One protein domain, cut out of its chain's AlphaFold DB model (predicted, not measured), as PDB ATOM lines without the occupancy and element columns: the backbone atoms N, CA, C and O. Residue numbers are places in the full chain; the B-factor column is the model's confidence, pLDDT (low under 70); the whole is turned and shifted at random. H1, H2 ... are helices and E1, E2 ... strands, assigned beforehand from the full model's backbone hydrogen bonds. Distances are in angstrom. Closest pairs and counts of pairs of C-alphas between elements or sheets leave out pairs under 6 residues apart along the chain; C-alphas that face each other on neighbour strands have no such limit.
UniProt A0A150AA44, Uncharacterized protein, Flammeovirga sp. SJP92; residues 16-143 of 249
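This is residues 16 to 143 of the 249 residues of an uncharacterized protein of Flammeovirga sp. SJP92 (UniProt A0A150AA44). The domain is a closed barrel of eight antiparallel strands, E1 to E8, which follow one another round the ring in chain order until E8 meets E1 again. The long strands E1 and E2 bend sharply as they wrap round it; H2 packs with residues 129 to 136 on the barrel by E1 and E2, and the short H1 comes before the first strand. The printed part has 128 residues with two named helices and eight named strands, in the order H1, E1 to E8, H2, and its class is mostly strand. It is compact, with a radius of gyration of the C-alphas of 15.1 A, and the C-alphas span 48 by 34 by 26 A.

E1, residues 23 to 36, and E2, residues 41 to 57, form an antiparallel hairpin; N 25 and O 54 are 2.7 A apart and N 32 and O 46 are 2.8 A apart, within hydrogen-bond range. E1 bends by 83 degrees at residue 28, and E2 by 105 degrees at residue 46. On the other side of E2, beside its residues 52 to 57, is E3, residues 60 to 65, antiparallel to it, with N 55 and O 62 at 2.8 A. E4, residues 71 to 79, bends by 50 degrees at residue 76, and its pairing is staggered: residues 71 to 74 pair with E3, where N 63 and O 71 are 2.8 A apart, and residues 75 to 79 pair with E5, residues 87 to 92, where N 76 and O 91 are 2.8 A apart. E6, residues 97 to 101, is the next antiparallel neighbour, with N 90 and O 98 at 2.8 A. E7, residues 104 to 111, follows, with N 108 and O 97 at 2.7 A. E8, residues 114 to 121, forms a hairpin with E7, with N 107 and O 118 at 2.8 A. E8 and E1 are antiparallel and close the barrel, with N 33 and O 117 at 2.9 A. E1 to E8 are a meander, each strand the antiparallel neighbour of the one before. Among the strands that stay apart are E1 and E5, and E3 and E7. H2, residues 129 to 141, is on the barrel; its closest C-alphas to E1 are those of Gly 24 and Val 132, 6.3 A apart. H1, residues 16 to 20, is on the barrel too, with the C-alphas of Gln 20 and Val 57 closest to each other for H1 and E2, at 7.9 A. H1 and H2 are apart. In H2 every O i to N i+4 pair is within hydrogen-bond range; in H1 it is 0 of 1, and 0 of 2 O i to N i+3 pairs.

H1 begins at C-alpha 16, (27.423, 15.371, -21.766). From first to last C-alpha E1 measures 32.5 A, E2 32.1 A, E4 23.2 A, E7 22.3 A and E8 22.7 A. E1 begins at C-alpha 23, (22.876, 27.215, -22.294). H2 measures 17.2 A and ends at C-alpha 141, (24.047, 38.320, -35.639).

The two C-alphas farthest apart, those of Ser 38 and Ala 141, are 48.8 A apart. The printed part has no cut. No link is long: those from E4 to E5 and from E8 to H2 are short, with 7 residues each, and the others are tight. The mean pLDDT of the printed part is 72.9; it is under 70 in 37 residues, namely 16 to 24, 69, 80 to 85 and 123 to 143.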
ATOM      1  N   MET A  16      26.964  15.040 -20.405       42.19
ATOM      2  CA  MET A  16      27.423  15.371 -21.766       42.19
ATOM      3  C   MET A  16      26.754  16.650 -22.288       42.19
ATOM      4  O   MET A  16      27.405  17.399 -23.005       42.19
ATOM      5  N   LEU A  17      25.540  16.975 -21.822       45.66
ATOM      6  CA  LEU A  17      24.791  18.159 -22.262       45.66
ATOM      7  C   LEU A  17      25.453  19.513 -21.907       45.66
ATOM      8  O   LEU A  17      25.402  20.444 -22.690       45.66
ATOM      9  N   TYR A  18      26.134  19.666 -20.765       46.97
ATOM     10  CA  TYR A  18      26.696  20.982 -20.375       46.97
ATOM     11  C   TYR A  18      27.989  21.391 -21.099       46.97
ATOM     12  O   TYR A  18      28.385  22.549 -21.012       46.97
ATOM     13  N   ALA A  19      28.669  20.452 -21.756       42.94
ATOM     14  CA  ALA A  19      29.888  20.732 -22.522       42.94
ATOM     15  C   ALA A  19      29.637  20.752 -24.041       42.94
ATOM     16  O   ALA A  19      30.571  21.023 -24.787       42.94
ATOM     17  N   GLN A  20      28.415  20.431 -24.485       44.56
ATOM     18  CA  GLN A  20      28.039  20.358 -25.902       44.56
ATOM     19  C   GLN A  20      26.795  21.183 -26.259       44.56
ATOM     20  O   GLN A  20      26.621  21.474 -27.437       44.56
ATOM     21  N   ASP A  21      25.966  21.594 -25.291       54.66
ATOM     22  CA  ASP A  21      24.754  22.363 -25.577       54.66
ATOM     23  C   ASP A  21      24.885  23.827 -25.160       54.66
ATOM     24  O   ASP A  21      25.441  24.162 -24.109       54.66
ATOM     25  N   ASN A  22      24.294  24.691 -25.981       60.59
ATOM     26  CA  ASN A  22      24.189  26.119 -25.737       60.59
ATOM     27  C   ASN A  22      23.229  26.387 -24.575       60.59
ATOM     28  O   ASN A  22      22.038  26.099 -24.662       60.59
ATOM     29  N   ILE A  23      23.717  26.959 -23.473       66.81
ATOM     30  CA  ILE A  23      22.876  27.215 -22.294       66.81
ATOM     31  C   ILE A  23      22.699  28.707 -22.089       66.81
ATOM     32  O   ILE A  23      23.637  29.384 -21.681       66.81
ATOM     33  N   GLY A  24      21.470  29.190 -22.287       64.44
ATOM     34  CA  GLY A  24      21.049  30.540 -21.923       64.44
ATOM     35  C   GLY A  24      20.458  30.603 -20.513       64.44
ATOM     36  O   GLY A  24      19.516  29.886 -20.174       64.44
ATOM     37  N   ILE A  25      20.984  31.494 -19.682       71.56
ATOM     38  CA  ILE A  25      20.519  31.763 -18.322       71.56
ATOM     39  C   ILE A  25      20.140  33.238 -18.228       71.56
ATOM     40  O   ILE A  25      20.938  34.115 -18.553       71.56
ATOM     41  N   VAL A  26      18.934  33.512 -17.729       71.50
ATOM     42  CA  VAL A  26      18.469  34.869 -17.424       71.50
ATOM     43  C   VAL A  26      18.292  35.016 -15.922       71.50
ATOM     44  O   VAL A  26      17.666  34.186 -15.260       71.50
ATOM     45  N   THR A  27      18.836  36.091 -15.375       73.25
ATOM     46  CA  THR A  27      18.781  36.408 -13.949       73.25
ATOM     47  C   THR A  27      18.257  37.824 -13.785       73.25
ATOM     48  O   THR A  27      18.422  38.657 -14.670       73.25
ATOM     49  N   HIS A  28      17.583  38.095 -12.672       73.12
ATOM     50  CA  HIS A  28      17.010  39.416 -12.395       73.12
ATOM     51  C   HIS A  28      17.665  40.084 -11.184       73.12
ATOM     52  O   HIS A  28      17.499  41.282 -10.980       73.12
ATOM     53  N   GLU A  29      18.432  39.333 -10.393       74.44
ATOM     54  CA  GLU A  29      19.089  39.826  -9.191       74.44
ATOM     55  C   GLU A  29      20.568  39.441  -9.203       74.44
ATOM     56  O   GLU A  29      20.943  38.307  -9.502       74.44
ATOM     57  N   PHE A  30      21.411  40.411  -8.872       74.69
ATOM     58  CA  PHE A  30      22.856  40.289  -8.807       74.69
ATOM     59  C   PHE A  30      23.318  40.620  -7.385       74.69
ATOM     60  O   PHE A  30      22.997  41.695  -6.871       74.69
ATOM     61  N   ARG A  31      24.073  39.715  -6.753       76.38
ATOM     62  CA  ARG A  31      24.520  39.841  -5.359       76.38
ATOM     63  C   ARG A  31      26.047  39.742  -5.255       76.38
ATOM     64  O   ARG A  31      26.659  38.829  -5.810       76.38
ATOM     65  N   GLU A  32      26.662  40.671  -4.531       74.00
ATOM     66  CA  GLU A  32      28.105  40.696  -4.249       74.00
ATOM     67  C   GLU A  32      28.354  40.301  -2.797       74.00
ATOM     68  O   GLU A  32      27.624  40.721  -1.893       74.00
ATOM     69  N   TYR A  33      29.365  39.463  -2.593       82.19
ATOM     70  CA  TYR A  33      29.744  38.955  -1.290       82.19
ATOM     71  C   TYR A  33      31.249  39.075  -1.086       82.19
ATOM     72  O   TYR A  33      32.028  38.711  -1.969       82.19
ATOM     73  N   ASP A  34      31.624  39.427   0.136       76.31
ATOM     74  CA  ASP A  34      33.018  39.459   0.567       76.31
ATOM     75  C   ASP A  34      33.270  38.305   1.539       76.31
ATOM     76  O   ASP A  34      32.395  37.944   2.342       76.31
ATOM     77  N   TRP A  35      34.444  37.679   1.446       83.31
ATOM     78  CA  TRP A  35      34.864  36.687   2.428       83.31
ATOM     79  C   TRP A  35      35.199  37.378   3.749       83.31
ATOM     80  O   TRP A  35      36.005  38.300   3.801       83.31
ATOM     81  N   HIS A  36      34.578  36.930   4.835       82.56
ATOM     82  CA  HIS A  36      34.833  37.467   6.164       82.56
ATOM     83  C   HIS A  36      35.605  36.433   6.980       82.56
ATOM     84  O   HIS A  36      34.994  35.496   7.498       82.56
ATOM     85  N   GLU A  37      36.917  36.628   7.136       78.50
ATOM     86  CA  GLU A  37      37.823  35.650   7.761       78.50
ATOM     87  C   GLU A  37      37.329  35.173   9.126       78.50
ATOM     88  O   GLU A  37      37.101  33.985   9.316       78.50
ATOM     89  N   SER A  38      37.038  36.092  10.053       80.25
ATOM     90  CA  SER A  38      36.632  35.704  11.414       80.25
ATOM     91  C   SER A  38      35.279  34.992  11.508       80.25
ATOM     92  O   SER A  38      34.940  34.452  12.557       80.25
ATOM     93  N   LYS A  39      34.479  35.011  10.435       82.06
ATOM     94  CA  LYS A  39      33.193  34.305  10.360       82.06
ATOM     95  C   LYS A  39      33.264  33.082   9.447       82.06
ATOM     96  O   LYS A  39      32.237  32.423   9.295       82.06
ATOM     97  N   GLU A  40      34.409  32.858   8.800       86.94
ATOM     98  CA  GLU A  40      34.662  31.812   7.804       86.94
ATOM     99  C   GLU A  40      33.514  31.662   6.794       86.94
ATOM    100  O   GLU A  40      33.056  30.565   6.466       86.94
ATOM    101  N   ARG A  41      32.972  32.797   6.332       82.94
ATOM    102  CA  ARG A  41      31.838  32.801   5.404       82.94
ATOM    103  C   ARG A  41      31.786  34.047   4.540       82.94
ATOM    104  O   ARG A  41      32.198  35.131   4.943       82.94
ATOM    105  N   PHE A  42      31.138  33.892   3.392       80.38
ATOM    106  CA  PHE A  42      30.739  35.000   2.533       80.38
ATOM    107  C   PHE A  42      29.607  35.812   3.170       80.38
ATOM    108  O   PHE A  42      28.567  35.256   3.535       80.38
ATOM    109  N   VAL A  43      29.788  37.129   3.259       83.81
ATOM    110  CA  VAL A  43      28.785  38.080   3.750       83.81
ATOM    111  C   VAL A  43      28.306  38.930   2.581       83.81
ATOM    112  O   VAL A  43      29.117  39.445   1.823       83.81
ATOM    113  N   LEU A  44      26.985  39.048   2.415       87.44
ATOM    114  CA  LEU A  44      26.389  39.887   1.376       87.44
ATOM    115  C   LEU A  44      26.736  41.352   1.653       87.44
ATOM    116  O   LEU A  44      26.366  41.868   2.708       87.44
ATOM    117  N   THR A  45      27.389  42.013   0.706       84.69
ATOM    118  CA  THR A  45      27.760  43.431   0.817       84.69
ATOM    119  C   THR A  45      26.934  44.312  -0.106       84.69
ATOM    120  O   THR A  45      26.643  45.460   0.229       84.69
ATOM    121  N   LYS A  46      26.459  43.764  -1.231       83.12
ATOM    122  CA  LYS A  46      25.624  44.497  -2.187       83.12
ATOM    123  C   LYS A  46      24.597  43.588  -2.850       83.12
ATOM    124  O   LYS A  46      24.906  42.461  -3.221       83.12
ATOM    125  N   SER A  47      23.391  44.103  -3.073       82.88
ATOM    126  CA  SER A  47      22.416  43.497  -3.987       82.88
ATOM    127  C   SER A  47      21.902  44.551  -4.960       82.88
ATOM    128  O   SER A  47      21.673  45.702  -4.580       82.88
ATOM    129  N   LYS A  48      21.751  44.176  -6.232       79.25
ATOM    130  CA  LYS A  48      21.169  45.027  -7.269       79.25
ATOM    131  C   LYS A  48      20.270  44.192  -8.174       79.25
ATOM    132  O   LYS A  48      20.683  43.153  -8.681       79.25
ATOM    133  N   SER A  49      19.058  44.678  -8.418       80.38
ATOM    134  CA  SER A  49      18.147  44.090  -9.403       80.38
ATOM    135  C   SER A  49      18.543  44.577 -10.797       80.38
ATOM    136  O   SER A  49      18.301  45.733 -11.147       80.38
ATOM    137  N   ILE A  50      19.262  43.742 -11.550       75.44
ATOM    138  CA  ILE A  50      19.646  44.013 -12.940       75.44
ATOM    139  C   ILE A  50      19.434  42.733 -13.752       75.44
ATOM    140  O   ILE A  50      20.055  41.718 -13.420       75.44
ATOM    141  N   PRO A  51      18.650  42.788 -14.846       75.69
ATOM    142  CA  PRO A  51      18.565  41.698 -15.807       75.69
ATOM    143  C   PRO A  51      19.958  41.317 -16.305       75.69
ATOM    144  O   PRO A  51      20.652  42.149 -16.883       75.69
ATOM    145  N   SER A  52      20.391  40.090 -16.055       77.50
ATOM    146  CA  SER A  52      21.681  39.582 -16.510       77.50
ATOM    147  C   SER A  52      21.466  38.332 -17.346       77.50
ATOM    148  O   SER A  52      20.607  37.508 -17.034       77.50
ATOM    149  N   TYR A  53      22.233  38.207 -18.416       81.12
ATOM    150  CA  TYR A  53      22.140  37.126 -19.381       81.12
ATOM    151  C   TYR A  53      23.488  36.421 -19.437       81.12
ATOM    152  O   TYR A  53      24.512  37.095 -19.519       81.12
ATOM    153  N   PHE A  54      23.484  35.095 -19.395       81.50
ATOM    154  CA  PHE A  54      24.678  34.263 -19.513       81.50
ATOM    155  C   PHE A  54      24.418  33.198 -20.566       81.50
ATOM    156  O   PHE A  54      23.395  32.524 -20.495       81.50
ATOM    157  N   TYR A  55      25.322  33.056 -21.522       80.25
ATOM    158  CA  TYR A  55      25.264  32.046 -22.565       80.25
ATOM    159  C   TYR A  55      26.573  31.272 -22.565       80.25
ATOM    160  O   TYR A  55      27.639  31.869 -22.664       80.25
ATOM    161  N   PHE A  56      26.488  29.956 -22.428       75.69
ATOM    162  CA  PHE A  56      27.634  29.064 -22.575       75.69
ATOM    163  C   PHE A  56      27.548  28.430 -23.950       75.69
ATOM    164  O   PHE A  56      26.567  27.742 -24.209       75.69
ATOM    165  N   VAL A  57      28.529  28.695 -24.809       73.81
ATOM    166  CA  VAL A  57      28.584  28.209 -26.194       73.81
ATOM    167  C   VAL A  57      30.012  27.767 -26.468       73.81
ATOM    168  O   VAL A  57      30.932  28.567 -26.310       73.81
ATOM    169  N   ASP A  58      30.206  26.493 -26.807       74.06
ATOM    170  CA  ASP A  58      31.505  25.912 -27.181       74.06
ATOM    171  C   ASP A  58      32.662  26.252 -26.218       74.06
ATOM    172  O   ASP A  58      33.749  26.664 -26.620       74.06
ATOM    173  N   GLY A  59      32.427  26.123 -24.907       72.31
ATOM    174  CA  GLY A  59      33.441  26.421 -23.881       72.31
ATOM    175  C   GLY A  59      33.680  27.915 -23.628       72.31
ATOM    176  O   GLY A  59      34.535  28.279 -22.826       72.31
ATOM    177  N   THR A  60      32.898  28.788 -24.258       75.38
ATOM    178  CA  THR A  60      32.953  30.238 -24.071       75.38
ATOM    179  C   THR A  60      31.734  30.724 -23.296       75.38
ATOM    180  O   THR A  60      30.599  30.346 -23.590       75.38
ATOM    181  N   LEU A  61      31.958  31.589 -22.306       82.38
ATOM    182  CA  LEU A  61      30.901  32.284 -21.580       82.38
ATOM    183  C   LEU A  61      30.695  33.684 -22.148       82.38
ATOM    184  O   LEU A  61      31.534  34.569 -21.989       82.38
ATOM    185  N   TYR A  62      29.521  33.905 -22.722       80.31
ATOM    186  CA  TYR A  62      29.020  35.219 -23.083       80.31
ATOM    187  C   TYR A  62      28.146  35.746 -21.954       80.31
ATOM    188  O   TYR A  62      27.203  35.079 -21.527       80.31
ATOM    189  N   PHE A  63      28.409  36.953 -21.469       82.94
ATOM    190  CA  PHE A  63      27.575  37.558 -20.442       82.94
ATOM    191  C   PHE A  63      27.230  39.009 -20.744       82.94
ATOM    192  O   PHE A  63      28.020  39.766 -21.302       82.94
ATOM    193  N   LYS A  64      26.030  39.410 -20.330       79.94
ATOM    194  CA  LYS A  64      25.532  40.780 -20.433       79.94
ATOM    195  C   LYS A  64      24.814  41.159 -19.151       79.94
ATOM    196  O   LYS A  64      23.972  40.411 -18.661       79.94
ATOM    197  N   LYS A  65      25.123  42.338 -18.615       77.50
ATOM    198  CA  LYS A  65      24.507  42.883 -17.399       77.50
ATOM    199  C   LYS A  65      23.735  44.154 -17.740       77.50
ATOM    200  O   LYS A  65      24.328  45.173 -18.076       77.50
ATOM    201  N   GLY A  66      22.416  44.109 -17.620       77.81
ATOM    202  CA  GLY A  66      21.525  45.217 -17.943       77.81
ATOM    203  C   GLY A  66      21.604  45.585 -19.421       77.81
ATOM    204  O   GLY A  66      21.502  44.718 -20.288       77.81
ATOM    205  N   ASN A  67      21.809  46.874 -19.693       71.81
ATOM    206  CA  ASN A  67      21.924  47.400 -21.053       71.81
ATOM    207  C   ASN A  67      23.357  47.376 -21.604       71.81
ATOM    208  O   ASN A  67      23.536  47.744 -22.760       71.81
ATOM    209  N   ASN A  68      24.340  46.916 -20.823       71.44
ATOM    210  CA  ASN A  68      25.744  46.887 -21.233       71.44
ATOM    211  C   ASN A  68      25.968  46.005 -22.472       71.44
ATOM    212  O   ASN A  68      25.133  45.158 -22.816       71.44
ATOM    213  N   ASP A  69      27.121  46.176 -23.107       69.88
ATOM    214  CA  ASP A  69      27.560  45.310 -24.197       69.88
ATOM    215  C   ASP A  69      27.816  43.876 -23.720       69.88
ATOM    216  O   ASP A  69      28.020  43.603 -22.528       69.88
ATOM    217  N   TRP A  70      27.757  42.948 -24.674       74.81
ATOM    218  CA  TRP A  70      28.141  41.563 -24.447       74.81
ATOM    219  C   TRP A  70      29.634  41.478 -24.169       74.81
ATOM    220  O   TRP A  70      30.444  42.122 -24.827       74.81
ATOM    221  N   ARG A  71      29.986  40.659 -23.185       75.00
ATOM    222  CA  ARG A  71      31.364  40.302 -22.870       75.00
ATOM    223  C   ARG A  71      31.551  38.816 -23.098       75.00
ATOM    224  O   ARG A  71      30.626  38.044 -22.854       75.00
ATOM    225  N   GLN A  72      32.742  38.446 -23.540       79.94
ATOM    226  CA  GLN A  72      33.125  37.080 -23.856       79.94
ATOM    227  C   GLN A  72      34.324  36.688 -22.995       79.94
ATOM    228  O   GLN A  72      35.336  37.383 -23.019       79.94
ATOM    229  N   ASN A  73      34.209  35.574 -22.276       75.06
ATOM    230  CA  ASN A  73      35.310  34.964 -21.539       75.06
ATOM    231  C   ASN A  73      35.491  33.519 -22.010       75.06
ATOM    232  O   ASN A  73      34.558  32.714 -21.939       75.06
ATOM    233  N   GLU A  74      36.696  33.187 -22.465       76.00
ATOM    234  CA  GLU A  74      37.093  31.799 -22.702       76.00
ATOM    235  C   GLU A  74      37.247  31.087 -21.358       76.00
ATOM    236  O   GLU A  74      37.861  31.631 -20.434       76.00
ATOM    237  N   LEU A  75      36.662  29.895 -21.237       80.12
ATOM    238  CA  LEU A  75      36.676  29.130 -19.998       80.12
ATOM    239  C   LEU A  75      37.488  27.850 -20.146       80.12
ATOM    240  O   LEU A  75      37.227  27.014 -21.010       80.12
ATOM    241  N   GLU A  76      38.410  27.646 -19.216       80.69
ATOM    242  CA  GLU A  76      39.073  26.370 -19.005       80.69
ATOM    243  C   GLU A  76      38.280  25.549 -17.981       80.69
ATOM    244  O   GLU A  76      38.002  25.994 -16.864       80.69
ATOM    245  N   LEU A  77      37.883  24.331 -18.354       79.69
ATOM    246  CA  LEU A  77      37.201  23.419 -17.438       79.69
ATOM    247  C   LEU A  77      38.202  22.875 -16.409       79.69
ATOM    248  O   LEU A  77      39.080  22.091 -16.757       79.69
ATOM    249  N   LEU A  78      38.015  23.225 -15.136       78.44
ATOM    250  CA  LEU A  78      38.875  22.753 -14.047       78.44
ATOM    251  C   LEU A  78      38.389  21.441 -13.440       78.44
ATOM    252  O   LEU A  78      39.160  20.510 -13.220       78.44
ATOM    253  N   GLU A  79      37.095  21.376 -13.133       75.06
ATOM    254  CA  GLU A  79      36.501  20.223 -12.468       75.06
ATOM    255  C   GLU A  79      35.099  19.977 -13.014       75.06
ATOM    256  O   GLU A  79      34.222  20.850 -13.005       75.06
ATOM    257  N   LYS A  80      34.881  18.749 -13.486       68.62
ATOM    258  CA  LYS A  80      33.574  18.294 -13.949       68.62
ATOM    259  C   LYS A  80      32.711  17.891 -12.754       68.62
ATOM    260  O   LYS A  80      33.207  17.273 -11.816       68.62
ATOM    261  N   GLU A  81      31.416  18.202 -12.817       63.28
ATOM    262  CA  GLU A  81      30.453  17.893 -11.756       63.28
ATOM    263  C   GLU A  81      30.581  16.446 -11.259       63.28
ATOM    264  O   GLU A  81      30.398  15.475 -11.999       63.28
ATOM    265  N   THR A  82      30.892  16.303  -9.969       58.16
ATOM    266  CA  THR A  82      30.929  15.009  -9.296       58.16
ATOM    267  C   THR A  82      29.567  14.726  -8.672       58.16
ATOM    268  O   THR A  82      28.791  15.633  -8.353       58.16
ATOM    269  N   ARG A  83      29.268  13.442  -8.418       54.84
ATOM    270  CA  ARG A  83      28.037  13.035  -7.708       54.84
ATOM    271  C   ARG A  83      27.861  13.747  -6.358       54.84
ATOM    272  O   ARG A  83      26.733  13.843  -5.878       54.84
ATOM    273  N   GLN A  84      28.957  14.207  -5.755       59.88
ATOM    274  CA  GLN A  84      28.968  14.899  -4.471       59.88
ATOM    275  C   GLN A  84      28.809  16.420  -4.611       59.88
ATOM    276  O   GLN A  84      28.067  16.998  -3.820       59.88
ATOM    277  N   SER A  85      29.439  17.071  -5.597       64.44
ATOM    278  CA  SER A  85      29.454  18.542  -5.677       64.44
ATOM    279  C   SER A  85      28.189  19.150  -6.295       64.44
ATOM    280  O   SER A  85      27.787  20.249  -5.909       64.44
ATOM    281  N   LYS A  86      27.525  18.448  -7.225       80.31
ATOM    282  CA  LYS A  86      26.401  18.980  -8.028       80.31
ATOM    283  C   LYS A  86      26.703  20.325  -8.719       80.31
ATOM    284  O   LYS A  86      25.807  21.163  -8.881       80.31
ATOM    285  N   GLN A  87      27.976  20.570  -9.025       81.50
ATOM    286  CA  GLN A  87      28.489  21.814  -9.592       81.50
ATOM    287  C   GLN A  87      29.633  21.555 -10.558       81.50
ATOM    288  O   GLN A  87      30.453  20.679 -10.303       81.50
ATOM    289  N   THR A  88      29.728  22.398 -11.579       81.12
ATOM    290  CA  THR A  88      30.851  22.451 -12.516       81.12
ATOM    291  C   THR A  88      31.701  23.679 -12.217       81.12
ATOM    292  O   THR A  88      31.151  24.753 -11.947       81.12
ATOM    293  N   CYS A  89      33.023  23.524 -12.259       83.94
ATOM    294  CA  CYS A  89      33.982  24.592 -11.991       83.94
ATOM    295  C   CYS A  89      34.823  24.879 -13.237       83.94
ATOM    296  O   CYS A  89      35.370  23.963 -13.853       83.94
ATOM    297  N   PHE A  90      34.959  26.158 -13.561       87.06
ATOM    298  CA  PHE A  90      35.772  26.684 -14.648       87.06
ATOM    299  C   PHE A  90      36.754  27.721 -14.105       87.06
ATOM    300  O   PHE A  90      36.537  28.271 -13.024       87.06
ATOM    301  N   MET A  91      37.790  28.014 -14.877       84.75
ATOM    302  CA  MET A  91      38.657  29.174 -14.710       84.75
ATOM    303  C   MET A  91      38.584  30.001 -15.983       84.75
ATOM    304  O   MET A  91      38.618  29.429 -17.069       84.75
ATOM    305  N   ASP A  92      38.449  31.314 -15.872       82.75
ATOM    306  CA  ASP A  92      38.605  32.174 -17.042       82.75
ATOM    307  C   ASP A  92      40.071  32.576 -17.261       82.75
ATOM    308  O   ASP A  92      40.959  32.323 -16.440       82.75
ATOM    309  N   ASN A  93      40.321  33.231 -18.389       77.44
ATOM    310  CA  ASN A  93      41.623  33.770 -18.778       77.44
ATOM    311  C   ASN A  93      42.180  34.863 -17.840       77.44
ATOM    312  O   ASN A  93      43.337  35.255 -17.997       77.44
ATOM    313  N   PHE A  94      41.401  35.341 -16.866       75.94
ATOM    314  CA  PHE A  94      41.831  36.285 -15.832       75.94
ATOM    315  C   PHE A  94      42.110  35.599 -14.483       75.94
ATOM    316  O   PHE A  94      42.380  36.279 -13.494       75.94
ATOM    317  N   GLY A  95      42.043  34.263 -14.419       78.94
ATOM    318  CA  GLY A  95      42.231  33.501 -13.183       78.94
ATOM    319  C   GLY A  95      41.022  33.548 -12.242       78.94
ATOM    320  O   GLY A  95      41.137  33.191 -11.069       78.94
ATOM    321  N   GLN A  96      39.854  33.986 -12.721       86.19
ATOM    322  CA  GLN A  96      38.618  33.940 -11.950       86.19
ATOM    323  C   GLN A  96      38.020  32.532 -12.003       86.19
ATOM    324  O   GLN A  96      37.788  31.961 -13.067       86.19
ATOM    325  N   PHE A  97      37.692  31.993 -10.834       88.38
ATOM    326  CA  PHE A  97      36.992  30.725 -10.684       88.38
ATOM    327  C   PHE A  97      35.489  30.918 -10.872       88.38
ATOM    328  O   PHE A  97      34.845  31.683 -10.151       88.38
ATOM    329  N   ILE A  98      34.896  30.168 -11.792       87.19
ATOM    330  CA  ILE A  98      33.464  30.209 -12.076       87.19
ATOM    331  C   ILE A  98      32.843  28.876 -11.684       87.19
ATOM    332  O   ILE A  98      33.161  27.831 -12.239       87.19
ATOM    333  N   ARG A  99      31.918  28.906 -10.728       87.38
ATOM    334  CA  ARG A  99      31.190  27.735 -10.242       87.38
ATOM    335  C   ARG A  99      29.733  27.823 -10.649       87.38
ATOM    336  O   ARG A  99      29.018  28.732 -10.226       87.38
ATOM    337  N   ILE A 100      29.274  26.839 -11.405       84.12
ATOM    338  CA  ILE A 100      27.894  26.740 -11.873       84.12
ATOM    339  C   ILE A 100      27.227  25.576 -11.153       84.12
ATOM    340  O   ILE A 100      27.715  24.452 -11.162       84.12
ATOM    341  N   SER A 101      26.100  25.852 -10.511       84.06
ATOM    342  CA  SER A 101      25.205  24.873  -9.889       84.06
ATOM    343  C   SER A 101      23.822  25.009 -10.501       84.06
ATOM    344  O   SER A 101      23.533  26.042 -11.082       84.06
ATOM    345  N   LYS A 102      22.916  24.057 -10.255       79.06
ATOM    346  CA  LYS A 102      21.541  24.071 -10.800       79.06
ATOM    347  C   LYS A 102      20.760  25.386 -10.657       79.06
ATOM    348  O   LYS A 102      19.825  25.599 -11.420       79.06
ATOM    349  N   THR A 103      21.073  26.211  -9.660       79.88
ATOM    350  CA  THR A 103      20.330  27.446  -9.359       79.88
ATOM    351  C   THR A 103      21.220  28.667  -9.156       79.88
ATOM    352  O   THR A 103      20.709  29.744  -8.854       79.88
ATOM    353  N   LYS A 104      22.548  28.520  -9.256       84.31
ATOM    354  CA  LYS A 104      23.491  29.607  -8.951       84.31
ATOM    355  C   LYS A 104      24.724  29.561  -9.829       84.31
ATOM    356  O   LYS A 104      25.313  28.492  -9.974       84.31
ATOM    357  N   ILE A 105      25.151  30.728 -10.299       85.25
ATOM    358  CA  ILE A 105      26.491  30.964 -10.840       85.25
ATOM    359  C   ILE A 105      27.265  31.764  -9.795       85.25
ATOM    360  O   ILE A 105      26.743  32.728  -9.237       85.25
ATOM    361  N   SER A 106      28.487  31.351  -9.482       86.19
ATOM    362  CA  SER A 106      29.392  32.073  -8.589       86.19
ATOM    363  C   SER A 106      30.683  32.377  -9.328       86.19
ATOM    364  O   SER A 106      31.295  31.465  -9.861       86.19
ATOM    365  N   PHE A 107      31.094  33.634  -9.322       85.94
ATOM    366  CA  PHE A 107      32.366  34.114  -9.839       85.94
ATOM    367  C   PHE A 107      33.239  34.462  -8.640       85.94
ATOM    368  O   PHE A 107      32.822  35.258  -7.798       85.94
ATOM    369  N   MET A 108      34.403  33.844  -8.521       86.81
ATOM    370  CA  MET A 108      35.299  33.968  -7.379       86.81
ATOM    371  C   MET A 108      36.677  34.389  -7.868       86.81
ATOM    372  O   MET A 108      37.209  33.777  -8.785       86.81
ATOM    373  N   PHE A 109      37.253  35.422  -7.273       86.56
ATOM    374  CA  PHE A 109      38.595  35.882  -7.619       86.56
ATOM    375  C   PHE A 109      39.324  36.337  -6.358       86.56
ATOM    376  O   PHE A 109      38.688  36.758  -5.389       86.56
ATOM    377  N   GLU A 110      40.646  36.229  -6.373       81.81
ATOM    378  CA  GLU A 110      41.507  36.754  -5.320       81.81
ATOM    379  C   GLU A 110      42.072  38.105  -5.762       81.81
ATOM    380  O   GLU A 110      42.515  38.260  -6.899       81.81
ATOM    381  N   PHE A 111      42.022  39.092  -4.876       76.31
ATOM    382  CA  PHE A 111      42.613  40.404  -5.094       76.31
ATOM    383  C   PHE A 111      43.149  40.928  -3.759       76.31
ATOM    384  O   PHE A 111      42.441  40.888  -2.757       76.31
ATOM    385  N   ASP A 112      44.405  41.374  -3.737       80.62
ATOM    386  CA  ASP A 112      45.083  41.883  -2.531       80.62
ATOM    387  C   ASP A 112      45.032  40.913  -1.324       80.62
ATOM    388  O   ASP A 112      44.756  41.292  -0.187       80.62
ATOM    389  N   GLY A 113      45.217  39.613  -1.587       80.69
ATOM    390  CA  GLY A 113      45.153  38.552  -0.571       80.69
ATOM    391  C   GLY A 113      43.750  38.278  -0.008       80.69
ATOM    392  O   GLY A 113      43.608  37.464   0.903       80.69
ATOM    393  N   GLN A 114      42.708  38.932  -0.532       74.69
ATOM    394  CA  GLN A 114      41.315  38.704  -0.150       74.69
ATOM    395  C   GLN A 114      40.542  37.988  -1.259       74.69
ATOM    396  O   GLN A 114      40.688  38.279  -2.446       74.69
ATOM    397  N   VAL A 115      39.666  37.059  -0.865       78.25
ATOM    398  CA  VAL A 115      38.796  36.328  -1.794       78.25
ATOM    399  C   VAL A 115      37.441  37.020  -1.902       78.25
ATOM    400  O   VAL A 115      36.685  37.125  -0.933       78.25
ATOM    401  N   TYR A 116      37.089  37.405  -3.121       77.81
ATOM    402  CA  TYR A 116      35.807  38.006  -3.460       77.81
ATOM    403  C   TYR A 116      34.920  36.989  -4.167       77.81
ATOM    404  O   TYR A 116      35.397  36.176  -4.960       77.81
ATOM    405  N   ALA A 117      33.609  37.037  -3.913       80.12
ATOM    406  CA  ALA A 117      32.650  36.206  -4.632       80.12
ATOM    407  C   ALA A 117      31.422  36.996  -5.083       80.12
ATOM    408  O   ALA A 117      30.633  37.505  -4.290       80.12
ATOM    409  N   LYS A 118      31.175  36.999  -6.388       79.50
ATOM    410  CA  LYS A 118      29.924  37.478  -6.980       79.50
ATOM    411  C   LYS A 118      29.029  36.279  -7.222       79.50
ATOM    412  O   LYS A 118      29.446  35.327  -7.874       79.50
ATOM    413  N   LYS A 119      27.805  36.294  -6.697       82.38
ATOM    414  CA  LYS A 119      26.860  35.185  -6.886       82.38
ATOM    415  C   LYS A 119      25.597  35.689  -7.543       82.38
ATOM    416  O   LYS A 119      25.049  36.731  -7.188       82.38
ATOM    417  N   VAL A 120      25.127  34.904  -8.492       77.75
ATOM    418  CA  VAL A 120      23.920  35.187  -9.239       77.75
ATOM    419  C   VAL A 120      23.004  33.992  -9.075       77.75
ATOM    420  O   VAL A 120      23.301  32.892  -9.550       77.75
ATOM    421  N   ASP A 121      21.916  34.207  -8.341       76.19
ATOM    422  CA  ASP A 121      20.822  33.251  -8.286       76.19
ATOM    423  C   ASP A 121      20.096  33.313  -9.634       76.19
ATOM    424  O   ASP A 121      19.784  34.394 -10.139       76.19
ATOM    425  N   TYR A 122      19.845  32.156 -10.231       70.31
ATOM    426  CA  TYR A 122      19.123  32.077 -11.485       70.31
ATOM    427  C   TYR A 122      18.032  31.025 -11.421       70.31
ATOM    428  O   TYR A 122      18.134  29.998 -10.746       70.31
ATOM    429  N   TYR A 123      16.974  31.298 -12.168       61.19
ATOM    430  CA  TYR A 123      15.949  30.323 -12.465       61.19
ATOM    431  C   TYR A 123      16.225  29.860 -13.886       61.19
ATOM    432  O   TYR A 123      16.318  30.691 -14.788       61.19
ATOM    433  N   ILE A 124      16.383  28.552 -14.096       58.38
ATOM    434  CA  ILE A 124      16.343  27.988 -15.450       58.38
ATOM    435  C   ILE A 124      14.912  28.217 -15.934       58.38
ATOM    436  O   ILE A 124      14.020  27.428 -15.632       58.38
ATOM    437  N   SER A 125      14.660  29.363 -16.567       45.50
ATOM    438  CA  SER A 125      13.296  29.790 -16.872       45.50
ATOM    439  C   SER A 125      12.713  29.056 -18.072       45.50
ATOM    440  O   SER A 125      11.494  29.027 -18.187       45.50
ATOM    441  N   ARG A 126      13.551  28.454 -18.927       49.41
ATOM    442  CA  ARG A 126      13.198  27.456 -19.947       49.41
ATOM    443  C   ARG A 126      14.463  26.952 -20.628       49.41
ATOM    444  O   ARG A 126      15.363  27.733 -20.913       49.41
ATOM    445  N   ARG A 127      14.480  25.652 -20.903       47.97
ATOM    446  CA  ARG A 127      15.401  24.969 -21.816       47.97
ATOM    447  C   ARG A 127      14.747  24.916 -23.208       47.97
ATOM    448  O   ARG A 127      14.605  23.847 -23.780       47.97
ATOM    449  N   ASP A 128      14.181  26.043 -23.648       48.06
ATOM    450  CA  ASP A 128      13.597  26.144 -24.990       48.06
ATOM    451  C   ASP A 128      14.765  26.431 -25.929       48.06
ATOM    452  O   ASP A 128      15.055  27.590 -26.232       48.06
ATOM    453  N   ASP A 129      15.469  25.356 -26.287       54.25
ATOM    454  CA  ASP A 129      16.684  25.373 -27.101       54.25
ATOM    455  C   ASP A 129      16.469  26.188 -28.384       54.25
ATOM    456  O   ASP A 129      17.324  26.983 -28.733       54.25
ATOM    457  N   GLU A 130      15.287  26.145 -29.008       55.91
ATOM    458  CA  GLU A 130      15.015  26.893 -30.246       55.91
ATOM    459  C   GLU A 130      14.842  28.405 -30.045       55.91
ATOM    460  O   GLU A 130      15.441  29.179 -30.776       55.91
ATOM    461  N   LEU A 131      14.076  28.872 -29.050       53.00
ATOM    462  CA  LEU A 131      13.808  30.314 -28.891       53.00
ATOM    463  C   LEU A 131      14.972  31.048 -28.211       53.00
ATOM    464  O   LEU A 131      15.170  32.249 -28.406       53.00
ATOM    465  N   VAL A 132      15.708  30.342 -27.349       59.16
ATOM    466  CA  VAL A 132      16.933  30.853 -26.729       59.16
ATOM    467  C   VAL A 132      18.038  30.918 -27.769       59.16
ATOM    468  O   VAL A 132      18.753  31.916 -27.776       59.16
ATOM    469  N   GLN A 133      18.136  29.917 -28.648       59.78
ATOM    470  CA  GLN A 133      19.110  29.893 -29.727       59.78
ATOM    471  C   GLN A 133      18.752  30.854 -30.858       59.78
ATOM    472  O   GLN A 133      19.621  31.613 -31.231       59.78
ATOM    473  N   GLU A 134      17.501  30.959 -31.306       61.78
ATOM    474  CA  GLU A 134      17.070  31.963 -32.294       61.78
ATOM    475  C   GLU A 134      17.309  33.380 -31.767       61.78
ATOM    476  O   GLU A 134      17.920  34.200 -32.439       61.78
ATOM    477  N   LYS A 135      16.940  33.675 -30.511       61.50
ATOM    478  CA  LYS A 135      17.249  34.984 -29.911       61.50
ATOM    479  C   LYS A 135      18.731  35.182 -29.655       61.50
ATOM    480  O   LYS A 135      19.169  36.327 -29.625       61.50
ATOM    481  N   PHE A 136      19.488  34.123 -29.384       63.34
ATOM    482  CA  PHE A 136      20.939  34.208 -29.263       63.34
ATOM    483  C   PHE A 136      21.551  34.488 -30.629       63.34
ATOM    484  O   PHE A 136      22.277  35.456 -30.736       63.34
ATOM    485  N   GLU A 137      21.194  33.749 -31.669       64.44
ATOM    486  CA  GLU A 137      21.639  33.909 -33.051       64.44
ATOM    487  C   GLU A 137      21.207  35.258 -33.631       64.44
ATOM    488  O   GLU A 137      22.041  35.930 -34.208       64.44
ATOM    489  N   GLU A 138      19.985  35.746 -33.405       62.47
ATOM    490  CA  GLU A 138      19.568  37.110 -33.770       62.47
ATOM    491  C   GLU A 138      20.376  38.176 -33.014       62.47
ATOM    492  O   GLU A 138      20.764  39.203 -33.578       62.47
ATOM    493  N   ARG A 139      20.648  37.954 -31.719       59.31
ATOM    494  CA  ARG A 139      21.416  38.903 -30.898       59.31
ATOM    495  C   ARG A 139      22.906  38.865 -31.212       59.31
ATOM    496  O   ARG A 139      23.525  39.920 -31.166       59.31
ATOM    497  N   MET A 140      23.449  37.699 -31.552       57.41
ATOM    498  CA  MET A 140      24.829  37.463 -31.970       57.41
ATOM    499  C   MET A 140      25.042  37.817 -33.440       57.41
ATOM    500  O   MET A 140      26.115  38.273 -33.785       57.41
ATOM    501  N   ALA A 141      24.020  37.748 -34.293       55.59
ATOM    502  CA  ALA A 141      24.047  38.320 -35.639       55.59
ATOM    503  C   ALA A 141      24.173  39.853 -35.587       55.59
ATOM    504  O   ALA A 141      24.705  40.464 -36.513       55.59
ATOM    505  N   GLY A 142      23.720  40.475 -34.490       47.97
ATOM    506  CA  GLY A 142      24.007  41.868 -34.140       47.97
ATOM    507  C   GLY A 142      25.328  42.081 -33.389       47.97
ATOM    508  O   GLY A 142      25.837  43.202 -33.378       47.97
ATOM    509  N   VAL A 143      25.910  41.034 -32.792       48.50
ATOM    510  CA  VAL A 143      27.319  41.025 -32.379       48.50
ATOM    511  C   VAL A 143      28.119  40.756 -33.645       48.50
ATOM    512  O   VAL A 143      28.618  39.659 -33.875       48.50
TER     513      VAL A 143